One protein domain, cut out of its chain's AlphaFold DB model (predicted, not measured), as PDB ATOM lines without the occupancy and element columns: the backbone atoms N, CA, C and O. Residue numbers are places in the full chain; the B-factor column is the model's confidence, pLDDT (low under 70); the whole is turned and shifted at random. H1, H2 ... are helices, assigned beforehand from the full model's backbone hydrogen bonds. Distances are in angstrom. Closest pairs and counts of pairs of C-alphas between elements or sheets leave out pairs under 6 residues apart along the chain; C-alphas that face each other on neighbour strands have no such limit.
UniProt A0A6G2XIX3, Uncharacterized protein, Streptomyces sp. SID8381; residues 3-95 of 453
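AT A GLANCE: This is residues 3 to 95 of the 453 residues of an uncharacterized protein of Streptomyces sp. SID8381 (UniProt A0A6G2XIX3). Four helices make an elongated up-and-down bundle in which the longest, H1, and H4 take opposite sides, with H2 and H3 on the two sides between them. H1 overshoots the bundle at one end, where its residues 3 to 9 stick out. The printed part has 93 residues with four named helices, in the order H1, H2, H3, H4, and no named strand; the class is all helix. It is only just compact, close to loose, with a radius of gyration of the C-alphas of 14.4 A, and spans 52 by 30 by 17 A.

IN THESE COORDINATES: H1, residues 3 to 30, runs 42.8 A from C-alpha 3 at (-45.811, -49.100, 24.851) to C-alpha 30 at (-40.894, -6.760, 28.966). H2 is residues 33 to 43, 15.1 A, and H3 is residues 49 to 64, 21.7 A. H4, residues 71 to 93, runs 32.0 A and ends at C-alpha 93 at (-38.896, -27.762, 50.812).

HOW THE PARTS SIT: H1 touches H3, the same way at a shallow tilt of 26 degrees; their closest C-alphas, of Ala 17 and Arg 53, are 5.3 A apart. With residues 21 to 29 alone H1 touches H2, a helical hairpin; the closest C-alphas, of Ser 28 and Ser 36, are 4.7 A apart. H4 touches H2, closest at the C-alphas of Val 35 and Ala 78, 4.8 A. H3 and H4 form another helical hairpin, closest at the C-alphas of Ile 59 and Val 81, 5.9 A. H2 and H3 are close but not clearly touching, and H1 and H4 are apart. Every O i to N i+4 pair is within hydrogen-bond range in H2, H3 and H4, and 22 of 24 in H1.

THE WHOLE: The C-alphas farthest apart, of Gly 3 and Gln 72, are 52.5 A apart. The printed part has no cut. The links H1 to H2 and H2 to H3 are tight, and H3 to H4 is short. The mean pLDDT of the printed part is 71.3; among the residues under 70 are 3 to 16 and 89 to 95.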
ATOM      1  N   GLY A   3     -47.004 -49.852  24.423       39.34
ATOM      2  CA  GLY A   3     -45.811 -49.100  24.851       39.34
ATOM      3  C   GLY A   3     -45.404 -47.912  23.966       39.34
ATOM      4  O   GLY A   3     -44.572 -47.121  24.376       39.34
ATOM      5  N   ILE A   4     -45.973 -47.762  22.761       43.28
ATOM      6  CA  ILE A   4     -45.661 -46.628  21.862       43.28
ATOM      7  C   ILE A   4     -46.620 -45.447  22.109       43.28
ATOM      8  O   ILE A   4     -46.285 -44.303  21.806       43.28
ATOM      9  N   GLN A   5     -47.806 -45.699  22.677       42.44
ATOM     10  CA  GLN A   5     -48.765 -44.642  23.015       42.44
ATOM     11  C   GLN A   5     -48.391 -43.894  24.301       42.44
ATOM     12  O   GLN A   5     -48.565 -42.676  24.328       42.44
ATOM     13  N   ASP A   6     -47.812 -44.576  25.295       40.91
ATOM     14  CA  ASP A   6     -47.317 -43.944  26.531       40.91
ATOM     15  C   ASP A   6     -46.111 -43.023  26.278       40.91
ATOM     16  O   ASP A   6     -46.057 -41.901  26.790       40.91
ATOM     17  N   ASP A   7     -45.186 -43.426  25.398       41.03
ATOM     18  CA  ASP A   7     -44.038 -42.592  25.013       41.03
ATOM     19  C   ASP A   7     -44.475 -41.331  24.246       41.03
ATOM     20  O   ASP A   7     -43.949 -40.239  24.463       41.03
ATOM     21  N   LEU A   8     -45.483 -41.437  23.371       41.56
ATOM     22  CA  LEU A   8     -46.017 -40.286  22.633       41.56
ATOM     23  C   LEU A   8     -46.789 -39.308  23.529       41.56
ATOM     24  O   LEU A   8     -46.780 -38.105  23.251       41.56
ATOM     25  N   PHE A   9     -47.446 -39.800  24.582       45.19
ATOM     26  CA  PHE A   9     -48.098 -38.950  25.579       45.19
ATOM     27  C   PHE A   9     -47.059 -38.202  26.413       45.19
ATOM     28  O   PHE A   9     -47.121 -36.978  26.490       45.19
ATOM     29  N   THR A  10     -46.045 -38.912  26.911       44.16
ATOM     30  CA  THR A  10     -44.953 -38.337  27.711       44.16
ATOM     31  C   THR A  10     -44.169 -37.277  26.927       44.16
ATOM     32  O   THR A  10     -43.888 -36.196  27.441       44.16
ATOM     33  N   ILE A  11     -43.885 -37.512  25.639       47.16
ATOM     34  CA  ILE A  11     -43.178 -36.535  24.791       47.16
ATOM     35  C   ILE A  11     -44.009 -35.262  24.572       47.16
ATOM     36  O   ILE A  11     -43.461 -34.161  24.638       47.16
ATOM     37  N   ARG A  12     -45.320 -35.379  24.315       48.12
ATOM     38  CA  ARG A  12     -46.201 -34.211  24.103       48.12
ATOM     39  C   ARG A  12     -46.402 -33.390  25.371       48.12
ATOM     40  O   ARG A  12     -46.491 -32.168  25.295       48.12
ATOM     41  N   ALA A  13     -46.464 -34.066  26.507       50.09
ATOM     42  CA  ALA A  13     -46.690 -33.473  27.812       50.09
ATOM     43  C   ALA A  13     -45.470 -32.616  28.244       50.09
ATOM     44  O   ALA A  13     -45.602 -31.412  28.488       50.09
ATOM     45  N   VAL A  14     -44.249 -33.149  28.084       57.28
ATOM     46  CA  VAL A  14     -42.983 -32.410  28.295       57.28
ATOM     47  C   VAL A  14     -42.853 -31.167  27.399       57.28
ATOM     48  O   VAL A  14     -42.296 -30.155  27.824       57.28
ATOM     49  N   HIS A  15     -43.378 -31.203  26.168       67.69
ATOM     50  CA  HIS A  15     -43.356 -30.034  25.278       67.69
ATOM     51  C   HIS A  15     -44.289 -28.918  25.769       67.69
ATOM     52  O   HIS A  15     -43.898 -27.758  25.751       67.69
ATOM     53  N   ALA A  16     -45.472 -29.255  26.289       69.12
ATOM     54  CA  ALA A  16     -46.442 -28.261  26.746       69.12
ATOM     55  C   ALA A  16     -45.969 -27.476  27.984       69.12
ATOM     56  O   ALA A  16     -46.213 -26.275  28.078       69.12
ATOM     57  N   ALA A  17     -45.281 -28.125  28.931       71.81
ATOM     58  CA  ALA A  17     -44.682 -27.414  30.065       71.81
ATOM     59  C   ALA A  17     -43.539 -26.494  29.611       71.81
ATOM     60  O   ALA A  17     -43.431 -25.363  30.081       71.81
ATOM     61  N   LYS A  18     -42.726 -26.945  28.650       79.69
ATOM     62  CA  LYS A  18     -41.650 -26.139  28.072       79.69
ATOM     63  C   LYS A  18     -42.180 -24.901  27.343       79.69
ATOM     64  O   LYS A  18     -41.637 -23.820  27.544       79.69
ATOM     65  N   ASP A  19     -43.260 -25.039  26.578       82.31
ATOM     66  CA  ASP A  19     -43.887 -23.918  25.872       82.31
ATOM     67  C   ASP A  19     -44.364 -22.826  26.854       82.31
ATOM     68  O   ASP A  19     -44.180 -21.639  26.592       82.31
ATOM     69  N   LEU A  20     -44.906 -23.211  28.019       80.06
ATOM     70  CA  LEU A  20     -45.314 -22.267  29.072       80.06
ATOM     71  C   LEU A  20     -44.121 -21.553  29.719       80.06
ATOM     72  O   LEU A  20     -44.204 -20.359  30.008       80.06
ATOM     73  N   VAL A  21     -43.012 -22.267  29.940       85.44
ATOM     74  CA  VAL A  21     -41.764 -21.683  30.457       85.44
ATOM     75  C   VAL A  21     -41.205 -20.669  29.462       85.44
ATOM     76  O   VAL A  21     -40.891 -19.543  29.846       85.44
ATOM     77  N   ASP A  22     -41.113 -21.046  28.187       87.69
ATOM     78  CA  ASP A  22     -40.589 -20.188  27.122       87.69
ATOM     79  C   ASP A  22     -41.469 -18.936  26.938       87.69
ATOM     80  O   ASP A  22     -40.959 -17.820  26.771       87.69
ATOM     81  N   GLU A  23     -42.793 -19.085  27.046       88.38
ATOM     82  CA  GLU A  23     -43.733 -17.964  27.008       88.38
ATOM     83  C   GLU A  23     -43.574 -17.032  28.221       88.38
ATOM     84  O   GLU A  23     -43.488 -15.812  28.054       88.38
ATOM     85  N   ALA A  24     -43.482 -17.584  29.435       84.31
ATOM     86  CA  ALA A  24     -43.291 -16.797  30.652       84.31
ATOM     87  C   ALA A  24     -41.956 -16.043  30.633       84.31
ATOM     88  O   ALA A  24     -41.907 -14.866  30.992       84.31
ATOM     89  N   MET A  25     -40.887 -16.686  30.153       87.19
ATOM     90  CA  MET A  25     -39.577 -16.062  29.963       87.19
ATOM     91  C   MET A  25     -39.652 -14.903  28.968       87.19
ATOM     92  O   MET A  25     -39.143 -13.820  29.260       87.19
ATOM     93  N   THR A  26     -40.339 -15.100  27.839       89.81
ATOM     94  CA  THR A  26     -40.526 -14.059  26.818       89.81
ATOM     95  C   THR A  26     -41.282 -12.860  27.385       89.81
ATOM     96  O   THR A  26     -40.804 -11.735  27.269       89.81
ATOM     97  N   LEU A  27     -42.414 -13.090  28.058       83.62
ATOM     98  CA  LEU A  27     -43.206 -12.011  28.653       83.62
ATOM     99  C   LEU A  27     -42.450 -11.297  29.777       83.62
ATOM    100  O   LEU A  27     -42.501 -10.076  29.856       83.62
ATOM    101  N   SER A  28     -41.713 -12.025  30.620       86.94
ATOM    102  CA  SER A  28     -40.975 -11.437  31.749       86.94
ATOM    103  C   SER A  28     -39.918 -10.408  31.324       86.94
ATOM    104  O   SER A  28     -39.643  -9.475  32.080       86.94
ATOM    105  N   ALA A  29     -39.359 -10.538  30.114       86.44
ATOM    106  CA  ALA A  29     -38.364  -9.610  29.583       86.44
ATOM    107  C   ALA A  29     -38.921  -8.182  29.423       86.44
ATOM    108  O   ALA A  29     -38.194  -7.210  29.641       86.44
ATOM    109  N   ASP A  30     -40.220  -8.051  29.137       83.19
ATOM    110  CA  ASP A  30     -40.894  -6.760  28.966       83.19
ATOM    111  C   ASP A  30     -41.155  -6.040  30.306       83.19
ATOM    112  O   ASP A  30     -41.362  -4.821  30.343       83.19
ATOM    113  N   TYR A  31     -41.088  -6.768  31.427       77.44
ATOM    114  CA  TYR A  31     -41.337  -6.251  32.779       77.44
ATOM    115  C   TYR A  31     -40.081  -5.764  33.507       77.44
ATOM    116  O   TYR A  31     -40.184  -5.116  34.548       77.44
ATOM    117  N   GLY A  32     -38.899  -5.995  32.934       81.81
ATOM    118  CA  GLY A  32     -37.617  -5.589  33.502       81.81
ATOM    119  C   GLY A  32     -36.866  -6.722  34.200       81.81
ATOM    120  O   GLY A  32     -37.348  -7.844  34.352       81.81
ATOM    121  N   HIS A  33     -35.634  -6.414  34.606       80.94
ATOM    122  CA  HIS A  33     -34.667  -7.412  35.067       80.94
ATOM    123  C   HIS A  33     -35.115  -8.158  36.334       80.94
ATOM    124  O   HIS A  33     -34.796  -9.330  36.491       80.94
ATOM    125  N   GLU A  34     -35.858  -7.507  37.230       74.50
ATOM    126  CA  GLU A  34     -36.314  -8.114  38.489       74.50
ATOM    127  C   GLU A  34     -37.304  -9.255  38.245       74.50
ATOM    128  O   GLU A  34     -37.073 -10.376  38.691       74.50
ATOM    129  N   VAL A  35     -38.352  -9.011  37.451       77.44
ATOM    130  CA  VAL A  35     -39.351 -10.030  37.095       77.44
ATOM    131  C   VAL A  35     -38.711 -11.160  36.286       77.44
ATOM    132  O   VAL A  35     -38.938 -12.334  36.573       77.44
ATOM    133  N   SER A  36     -37.853 -10.819  35.321       82.25
ATOM    134  CA  SER A  36     -37.143 -11.811  34.508       82.25
ATOM    135  C   SER A  36     -36.229 -12.717  35.342       82.25
ATOM    136  O   SER A  36     -36.227 -13.932  35.146       82.25
ATOM    137  N   ALA A  37     -35.522 -12.163  36.333       78.56
ATOM    138  CA  ALA A  37     -34.675 -12.943  37.231       78.56
ATOM    139  C   ALA A  37     -35.480 -13.944  38.079       78.56
ATOM    140  O   ALA A  37     -35.033 -15.077  38.265       78.56
ATOM    141  N   VAL A  38     -36.674 -13.567  38.556       76.06
ATOM    142  CA  VAL A  38     -37.538 -14.464  39.343       76.06
ATOM    143  C   VAL A  38     -38.089 -15.604  38.480       76.06
ATOM    144  O   VAL A  38     -38.031 -16.763  38.890       76.06
ATOM    145  N   VAL A  39     -38.571 -15.311  37.268       81.19
ATOM    146  CA  VAL A  39     -39.075 -16.344  36.342       81.19
ATOM    147  C   VAL A  39     -37.950 -17.292  35.917       81.19
ATOM    148  O   VAL A  39     -38.142 -18.508  35.870       81.19
ATOM    149  N   GLN A  40     -36.746 -16.765  35.686       87.50
ATOM    150  CA  GLN A  40     -35.577 -17.583  35.379       87.50
ATOM    151  C   GLN A  40     -35.176 -18.484  36.554       87.50
ATOM    152  O   GLN A  40     -34.835 -19.649  36.341       87.50
ATOM    153  N   LEU A  41     -35.239 -17.976  37.790       78.94
ATOM    154  CA  LEU A  41     -34.999 -18.770  38.995       78.94
ATOM    155  C   LEU A  41     -36.025 -19.906  39.121       78.94
ATOM    156  O   LEU A  41     -35.646 -21.028  39.452       78.94
ATOM    157  N   ALA A  42     -37.295 -19.630  38.813       79.44
ATOM    158  CA  ALA A  42     -38.368 -20.622  38.798       79.44
ATOM    159  C   ALA A  42     -38.125 -21.720  37.753       79.44
ATOM    160  O   ALA A  42     -38.275 -22.900  38.055       79.44
ATOM    161  N   ALA A  43     -37.681 -21.348  36.547       85.75
ATOM    162  CA  ALA A  43     -37.394 -22.286  35.456       85.75
ATOM    163  C   ALA A  43     -36.193 -23.206  35.733       85.75
ATOM    164  O   ALA A  43     -36.061 -24.261  35.116       85.75
ATOM    165  N   GLN A  44     -35.308 -22.811  36.653       85.56
ATOM    166  CA  GLN A  44     -34.177 -23.627  37.100       85.56
ATOM    167  C   GLN A  44     -34.546 -24.590  38.235       85.56
ATOM    168  O   GLN A  44     -33.743 -25.465  38.564       85.56
ATOM    169  N   GLN A  45     -35.732 -24.451  38.837       80.00
ATOM    170  CA  GLN A  45     -36.192 -25.401  39.843       80.00
ATOM    171  C   GLN A  45     -36.580 -26.718  39.160       80.00
ATOM    172  O   GLN A  45     -37.326 -26.702  38.179       80.00
ATOM    173  N   PRO A  46     -36.119 -27.874  39.665       75.56
ATOM    174  CA  PRO A  46     -36.646 -29.147  39.208       75.56
ATOM    175  C   PRO A  46     -38.113 -29.206  39.638       75.56
ATOM    176  O   PRO A  46     -38.394 -29.221  40.831       75.56
ATOM    177  N   LEU A  47     -39.047 -29.209  38.693       75.00
ATOM    178  CA  LEU A  47     -40.484 -29.364  38.929       75.00
ATOM    179  C   LEU A  47     -40.980 -30.542  38.088       75.00
ATOM    180  O   LEU A  47     -40.497 -30.744  36.972       75.00
ATOM    181  N   ASP A  48     -41.906 -31.337  38.627       78.06
ATOM    182  CA  ASP A  48     -42.673 -32.262  37.793       78.06
ATOM    183  C   ASP A  48     -43.576 -31.469  36.832       78.06
ATOM    184  O   ASP A  48     -43.775 -30.260  36.984       78.06
ATOM    185  N   GLU A  49     -44.095 -32.135  35.806       69.38
ATOM    186  CA  GLU A  49     -44.809 -31.460  34.725       69.38
ATOM    187  C   GLU A  49     -46.075 -30.731  35.195       69.38
ATOM    188  O   GLU A  49     -46.356 -29.626  34.726       69.38
ATOM    189  N   GLU A  50     -46.834 -31.327  36.114       69.00
ATOM    190  CA  GLU A  50     -48.089 -30.761  36.605       69.00
ATOM    191  C   GLU A  50     -47.812 -29.517  37.453       69.00
ATOM    192  O   GLU A  50     -48.390 -28.452  37.205       69.00
ATOM    193  N   SER A  51     -46.839 -29.611  38.361       71.88
ATOM    194  CA  SER A  51     -46.360 -28.483  39.162       71.88
ATOM    195  C   SER A  51     -45.790 -27.359  38.298       71.88
ATOM    196  O   SER A  51     -46.101 -26.189  38.526       71.88
ATOM    197  N   ALA A  52     -44.996 -27.692  37.274       73.19
ATOM    198  CA  ALA A  52     -44.468 -26.715  36.326       73.19
ATOM    199  C   ALA A  52     -45.605 -26.033  35.559       73.19
ATOM    200  O   ALA A  52     -45.666 -24.805  35.494       73.19
ATOM    201  N   ARG A  53     -46.560 -26.803  35.026       72.88
ATOM    202  CA  ARG A  53     -47.712 -26.253  34.306       72.88
ATOM    203  C   ARG A  53     -48.531 -25.324  35.200       72.88
ATOM    204  O   ARG A  53     -48.867 -24.228  34.757       72.88
ATOM    205  N   SER A  54     -48.824 -25.726  36.433       72.75
ATOM    206  CA  SER A  54     -49.570 -24.911  37.396       72.75
ATOM    207  C   SER A  54     -48.826 -23.613  37.732       72.75
ATOM    208  O   SER A  54     -49.382 -22.524  37.567       72.75
ATOM    209  N   LEU A  55     -47.538 -23.711  38.088       78.38
ATOM    210  CA  LEU A  55     -46.697 -22.559  38.416       78.38
ATOM    211  C   LEU A  55     -46.635 -21.566  37.255       78.38
ATOM    212  O   LEU A  55     -46.958 -20.392  37.421       78.38
ATOM    213  N   PHE A  56     -46.248 -22.029  36.067       78.62
ATOM    214  CA  PHE A  56     -46.062 -21.143  34.921       78.62
ATOM    215  C   PHE A  56     -47.387 -20.597  34.391       78.62
ATOM    216  O   PHE A  56     -47.417 -19.466  33.919       78.62
ATOM    217  N   THR A  57     -48.502 -21.313  34.565       74.19
ATOM    218  CA  THR A  57     -49.835 -20.751  34.299       74.19
ATOM    219  C   THR A  57     -50.132 -19.580  35.237       74.19
ATOM    220  O   THR A  57     -50.539 -18.521  34.764       74.19
ATOM    221  N   ARG A  58     -49.870 -19.712  36.546       69.31
ATOM    222  CA  ARG A  58     -50.070 -18.622  37.523       69.31
ATOM    223  C   ARG A  58     -49.142 -17.435  37.253       69.31
ATOM    224  O   ARG A  58     -49.604 -16.297  37.231       69.31
ATOM    225  N   ILE A  59     -47.869 -17.692  36.944       77.50
ATOM    226  CA  ILE A  59     -46.912 -16.651  36.536       77.50
ATOM    227  C   ILE A  59     -47.419 -15.922  35.286       77.50
ATOM    228  O   ILE A  59     -47.429 -14.694  35.258       77.50
ATOM    229  N   LEU A  60     -47.887 -16.646  34.266       74.62
ATOM    230  CA  LEU A  60     -48.426 -16.047  33.043       74.62
ATOM    231  C   LEU A  60     -49.674 -15.201  33.302       74.62
ATOM    232  O   LEU A  60     -49.825 -14.162  32.662       74.62
ATOM    233  N   VAL A  61     -50.548 -15.596  34.232       73.25
ATOM    234  CA  VAL A  61     -51.704 -14.782  34.649       73.25
ATOM    235  C   VAL A  61     -51.232 -13.452  35.239       73.25
ATOM    236  O   VAL A  61     -51.664 -12.391  34.784       73.25
ATOM    237  N   VAL A  62     -50.274 -13.493  36.169       73.38
ATOM    238  CA  VAL A  62     -49.705 -12.289  36.795       73.38
ATOM    239  C   VAL A  62     -49.018 -11.391  35.755       73.38
ATOM    240  O   VAL A  62     -49.267 -10.185  35.715       73.38
ATOM    241  N   LEU A  63     -48.208 -11.969  34.861       75.31
ATOM    242  CA  LEU A  63     -47.511 -11.228  33.806       75.31
ATOM    243  C   LEU A  63     -48.469 -10.649  32.762       75.31
ATOM    244  O   LEU A  63     -48.254  -9.544  32.283       75.31
ATOM    245  N   ARG A  64     -49.536 -11.347  32.374       81.12
ATOM    246  CA  ARG A  64     -50.491 -10.819  31.383       81.12
ATOM    247  C   ARG A  64     -51.397  -9.739  31.974       81.12
ATOM    248  O   ARG A  64     -51.787  -8.828  31.248       81.12
ATOM    249  N   GLY A  65     -51.673  -9.790  33.277       72.25
ATOM    250  CA  GLY A  65     -52.393  -8.733  33.994       72.25
ATOM    251  C   GLY A  65     -51.618  -7.413  34.113       72.25
ATOM    252  O   GLY A  65     -52.214  -6.385  34.423       72.25
ATOM    253  N   GLY A  66     -50.306  -7.421  33.849       67.50
ATOM    254  CA  GLY A  66     -49.407  -6.293  34.096       67.50
ATOM    255  C   GLY A  66     -49.147  -5.321  32.930       67.50
ATOM    256  O   GLY A  66     -48.313  -4.421  33.059       67.50
ATOM    257  N   VAL A  67     -49.766  -5.511  31.760       66.00
ATOM    258  CA  VAL A  67     -49.295  -4.860  30.521       66.00
ATOM    259  C   VAL A  67     -49.524  -3.344  30.573       66.00
ATOM    260  O   VAL A  67     -50.656  -2.881  30.682       66.00
ATOM    261  N   GLY A  68     -48.446  -2.562  30.431       65.75
ATOM    262  CA  GLY A  68     -48.495  -1.092  30.383       65.75
ATOM    263  C   GLY A  68     -48.321  -0.380  31.729       65.75
ATOM    264  O   GLY A  68     -48.570   0.822  31.809       65.75
ATOM    265  N   LEU A  69     -47.891  -1.093  32.770       70.12
ATOM    266  CA  LEU A  69     -47.790  -0.550  34.122       70.12
ATOM    267  C   LEU A  69     -46.480   0.220  34.412       70.12
ATOM    268  O   LEU A  69     -45.434  -0.002  33.781       70.12
ATOM    269  N   GLY A  70     -46.558   1.140  35.382       76.94
ATOM    270  CA  GLY A  70     -45.449   1.988  35.834       76.94
ATOM    271  C   GLY A  70     -44.428   1.241  36.703       76.94
ATOM    272  O   GLY A  70     -44.563   0.053  36.972       76.94
ATOM    273  N   THR A  71     -43.376   1.929  37.158       75.44
ATOM    274  CA  THR A  71     -42.267   1.298  37.905       75.44
ATOM    275  C   THR A  71     -42.714   0.630  39.215       75.44
ATOM    276  O   THR A  71     -42.301  -0.491  39.483       75.44
ATOM    277  N   GLN A  72     -43.606   1.263  39.988       73.31
ATOM    278  CA  GLN A  72     -44.118   0.714  41.259       73.31
ATOM    279  C   GLN A  72     -44.954  -0.562  41.071       73.31
ATOM    280  O   GLN A  72     -44.895  -1.488  41.874       73.31
ATOM    281  N   ASP A  73     -45.705  -0.646  39.978       73.38
ATOM    282  CA  ASP A  73     -46.503  -1.825  39.668       73.38
ATOM    283  C   ASP A  73     -45.641  -3.025  39.260       73.38
ATOM    284  O   ASP A  73     -46.013  -4.170  39.515       73.38
ATOM    285  N   ARG A  74     -44.479  -2.779  38.641       72.69
ATOM    286  CA  ARG A  74     -43.524  -3.833  38.265       72.69
ATOM    287  C   ARG A  74     -42.891  -4.478  39.491       72.69
ATOM    288  O   ARG A  74     -42.768  -5.698  39.512       72.69
ATOM    289  N   GLU A  75     -42.564  -3.690  40.514       74.12
ATOM    290  CA  GLU A  75     -42.096  -4.203  41.811       74.12
ATOM    291  C   GLU A  75     -43.174  -5.075  42.473       74.12
ATOM    292  O   GLU A  75     -42.885  -6.166  42.965       74.12
ATOM    293  N   ARG A  76     -44.446  -4.651  42.410       76.44
ATOM    294  CA  ARG A  76     -45.576  -5.451  42.910       76.44
ATOM    295  C   ARG A  76     -45.734  -6.767  42.144       76.44
ATOM    296  O   ARG A  76     -45.907  -7.813  42.761       76.44
ATOM    297  N   VAL A  77     -45.652  -6.728  40.813       73.94
ATOM    298  CA  VAL A  77     -45.694  -7.923  39.951       73.94
ATOM    299  C   VAL A  77     -44.529  -8.863  40.268       73.94
ATOM    300  O   VAL A  77     -44.747 -10.064  40.413       73.94
ATOM    301  N   ALA A  78     -43.314  -8.336  40.441       72.19
ATOM    302  CA  ALA A  78     -42.149  -9.123  40.838       72.19
ATOM    303  C   ALA A  78     -42.370  -9.813  42.189       72.19
ATOM    304  O   ALA A  78     -42.124 -11.011  42.302       72.19
ATOM    305  N   ALA A  79     -42.902  -9.088  43.178       75.69
ATOM    306  CA  ALA A  79     -43.224  -9.638  44.489       75.69
ATOM    307  C   ALA A  79     -44.285 -10.750  44.412       75.69
ATOM    308  O   ALA A  79     -44.118 -11.780  45.055       75.69
ATOM    309  N   MET A  80     -45.328 -10.591  43.591       74.50
ATOM    310  CA  MET A  80     -46.354 -11.625  43.386       74.50
ATOM    311  C   MET A  80     -45.787 -12.882  42.715       74.50
ATOM    312  O   MET A  80     -46.033 -13.989  43.181       74.50
ATOM    313  N   VAL A  81     -44.997 -12.726  41.646       74.75
ATOM    314  CA  VAL A  81     -44.328 -13.861  40.982       74.75
ATOM    315  C   VAL A  81     -43.373 -14.549  41.959       74.75
ATOM    316  O   VAL A  81     -43.311 -15.776  42.007       74.75
ATOM    317  N   GLN A  82     -42.642 -13.776  42.760       76.00
ATOM    318  CA  GLN A  82     -41.717 -14.318  43.744       76.00
ATOM    319  C   GLN A  82     -42.442 -15.053  44.868       76.00
ATOM    320  O   GLN A  82     -41.963 -16.110  45.273       76.00
ATOM    321  N   ASP A  83     -43.582 -14.551  45.341       74.81
ATOM    322  CA  ASP A  83     -44.411 -15.239  46.331       74.81
ATOM    323  C   ASP A  83     -44.948 -16.559  45.769       74.81
ATOM    324  O   ASP A  83     -44.788 -17.589  46.409       74.81
ATOM    325  N   GLU A  84     -45.436 -16.588  44.527       76.81
ATOM    326  CA  GLU A  84     -45.898 -17.825  43.880       76.81
ATOM    327  C   GLU A  84     -44.803 -18.892  43.771       76.81
ATOM    328  O   GLU A  84     -44.989 -20.052  44.152       76.81
ATOM    329  N   VAL A  85     -43.623 -18.489  43.297       74.44
ATOM    330  CA  VAL A  85     -42.455 -19.374  43.215       74.44
ATOM    331  C   VAL A  85     -42.045 -19.833  44.610       74.44
ATOM    332  O   VAL A  85     -41.757 -21.010  44.817       74.44
ATOM    333  N   THR A  86     -42.053 -18.926  45.584       75.94
ATOM    334  CA  THR A  86     -41.677 -19.218  46.968       75.94
ATOM    335  C   THR A  86     -42.675 -20.162  47.625       75.94
ATOM    336  O   THR A  86     -42.243 -21.110  48.260       75.94
ATOM    337  N   GLN A  87     -43.981 -19.994  47.443       72.44
ATOM    338  CA  GLN A  87     -45.011 -20.884  47.987       72.44
ATOM    339  C   GLN A  87     -44.884 -22.301  47.430       72.44
ATOM    340  O   GLN A  87     -44.995 -23.271  48.177       72.44
ATOM    341  N   LEU A  88     -44.578 -22.438  46.138       70.25
ATOM    342  CA  LEU A  88     -44.451 -23.746  45.498       70.25
ATOM    343  C   LEU A  88     -43.120 -24.432  45.860       70.25
ATOM    344  O   LEU A  88     -43.092 -25.621  46.184       70.25
ATOM    345  N   VAL A  89     -42.021 -23.672  45.910       67.00
ATOM    346  CA  VAL A  89     -40.696 -24.173  46.315       67.00
ATOM    347  C   VAL A  89     -40.623 -24.438  47.819       67.00
ATOM    348  O   VAL A  89     -40.096 -25.472  48.211       67.00
ATOM    349  N   ILE A  90     -41.162 -23.565  48.676       64.25
ATOM    350  CA  ILE A  90     -41.273 -23.789  50.128       64.25
ATOM    351  C   ILE A  90     -42.281 -24.895  50.411       64.25
ATOM    352  O   ILE A  90     -42.015 -25.701  51.292       64.25
ATOM    353  N   GLY A  91     -43.386 -24.998  49.670       60.34
ATOM    354  CA  GLY A  91     -44.295 -26.143  49.748       60.34
ATOM    355  C   GLY A  91     -43.550 -27.460  49.523       60.34
ATOM    356  O   GLY A  91     -43.726 -28.413  50.279       60.34
ATOM    357  N   ARG A  92     -42.604 -27.470  48.576       58.34
ATOM    358  CA  ARG A  92     -41.729 -28.616  48.313       58.34
ATOM    359  C   ARG A  92     -40.596 -28.789  49.334       58.34
ATOM    360  O   ARG A  92     -40.321 -29.905  49.752       58.34
ATOM    361  N   GLN A  93     -39.957 -27.713  49.792       50.25
ATOM    362  CA  GLN A  93     -38.896 -27.762  50.812       50.25
ATOM    363  C   GLN A  93     -39.432 -28.037  52.225       50.25
ATOM    364  O   GLN A  93     -38.686 -28.540  53.062       50.25
ATOM    365  N   ARG A  94     -40.715 -27.750  52.494       50.34
ATOM    366  CA  ARG A  94     -41.488 -28.242  53.650       50.34
ATOM    367  C   ARG A  94     -41.962 -29.687  53.458       50.34
ATOM    368  O   ARG A  94     -42.325 -30.317  54.446       50.34
ATOM    369  N   ASN A  95     -41.813 -30.237  52.251       45.44
ATOM    370  CA  ASN A  95     -41.890 -31.662  51.939       45.44
ATOM    371  C   ASN A  95     -40.495 -32.311  51.724       45.44
ATOM    372  O   ASN A  95     -40.302 -33.038  50.753       45.44
TER     373      ASN A  95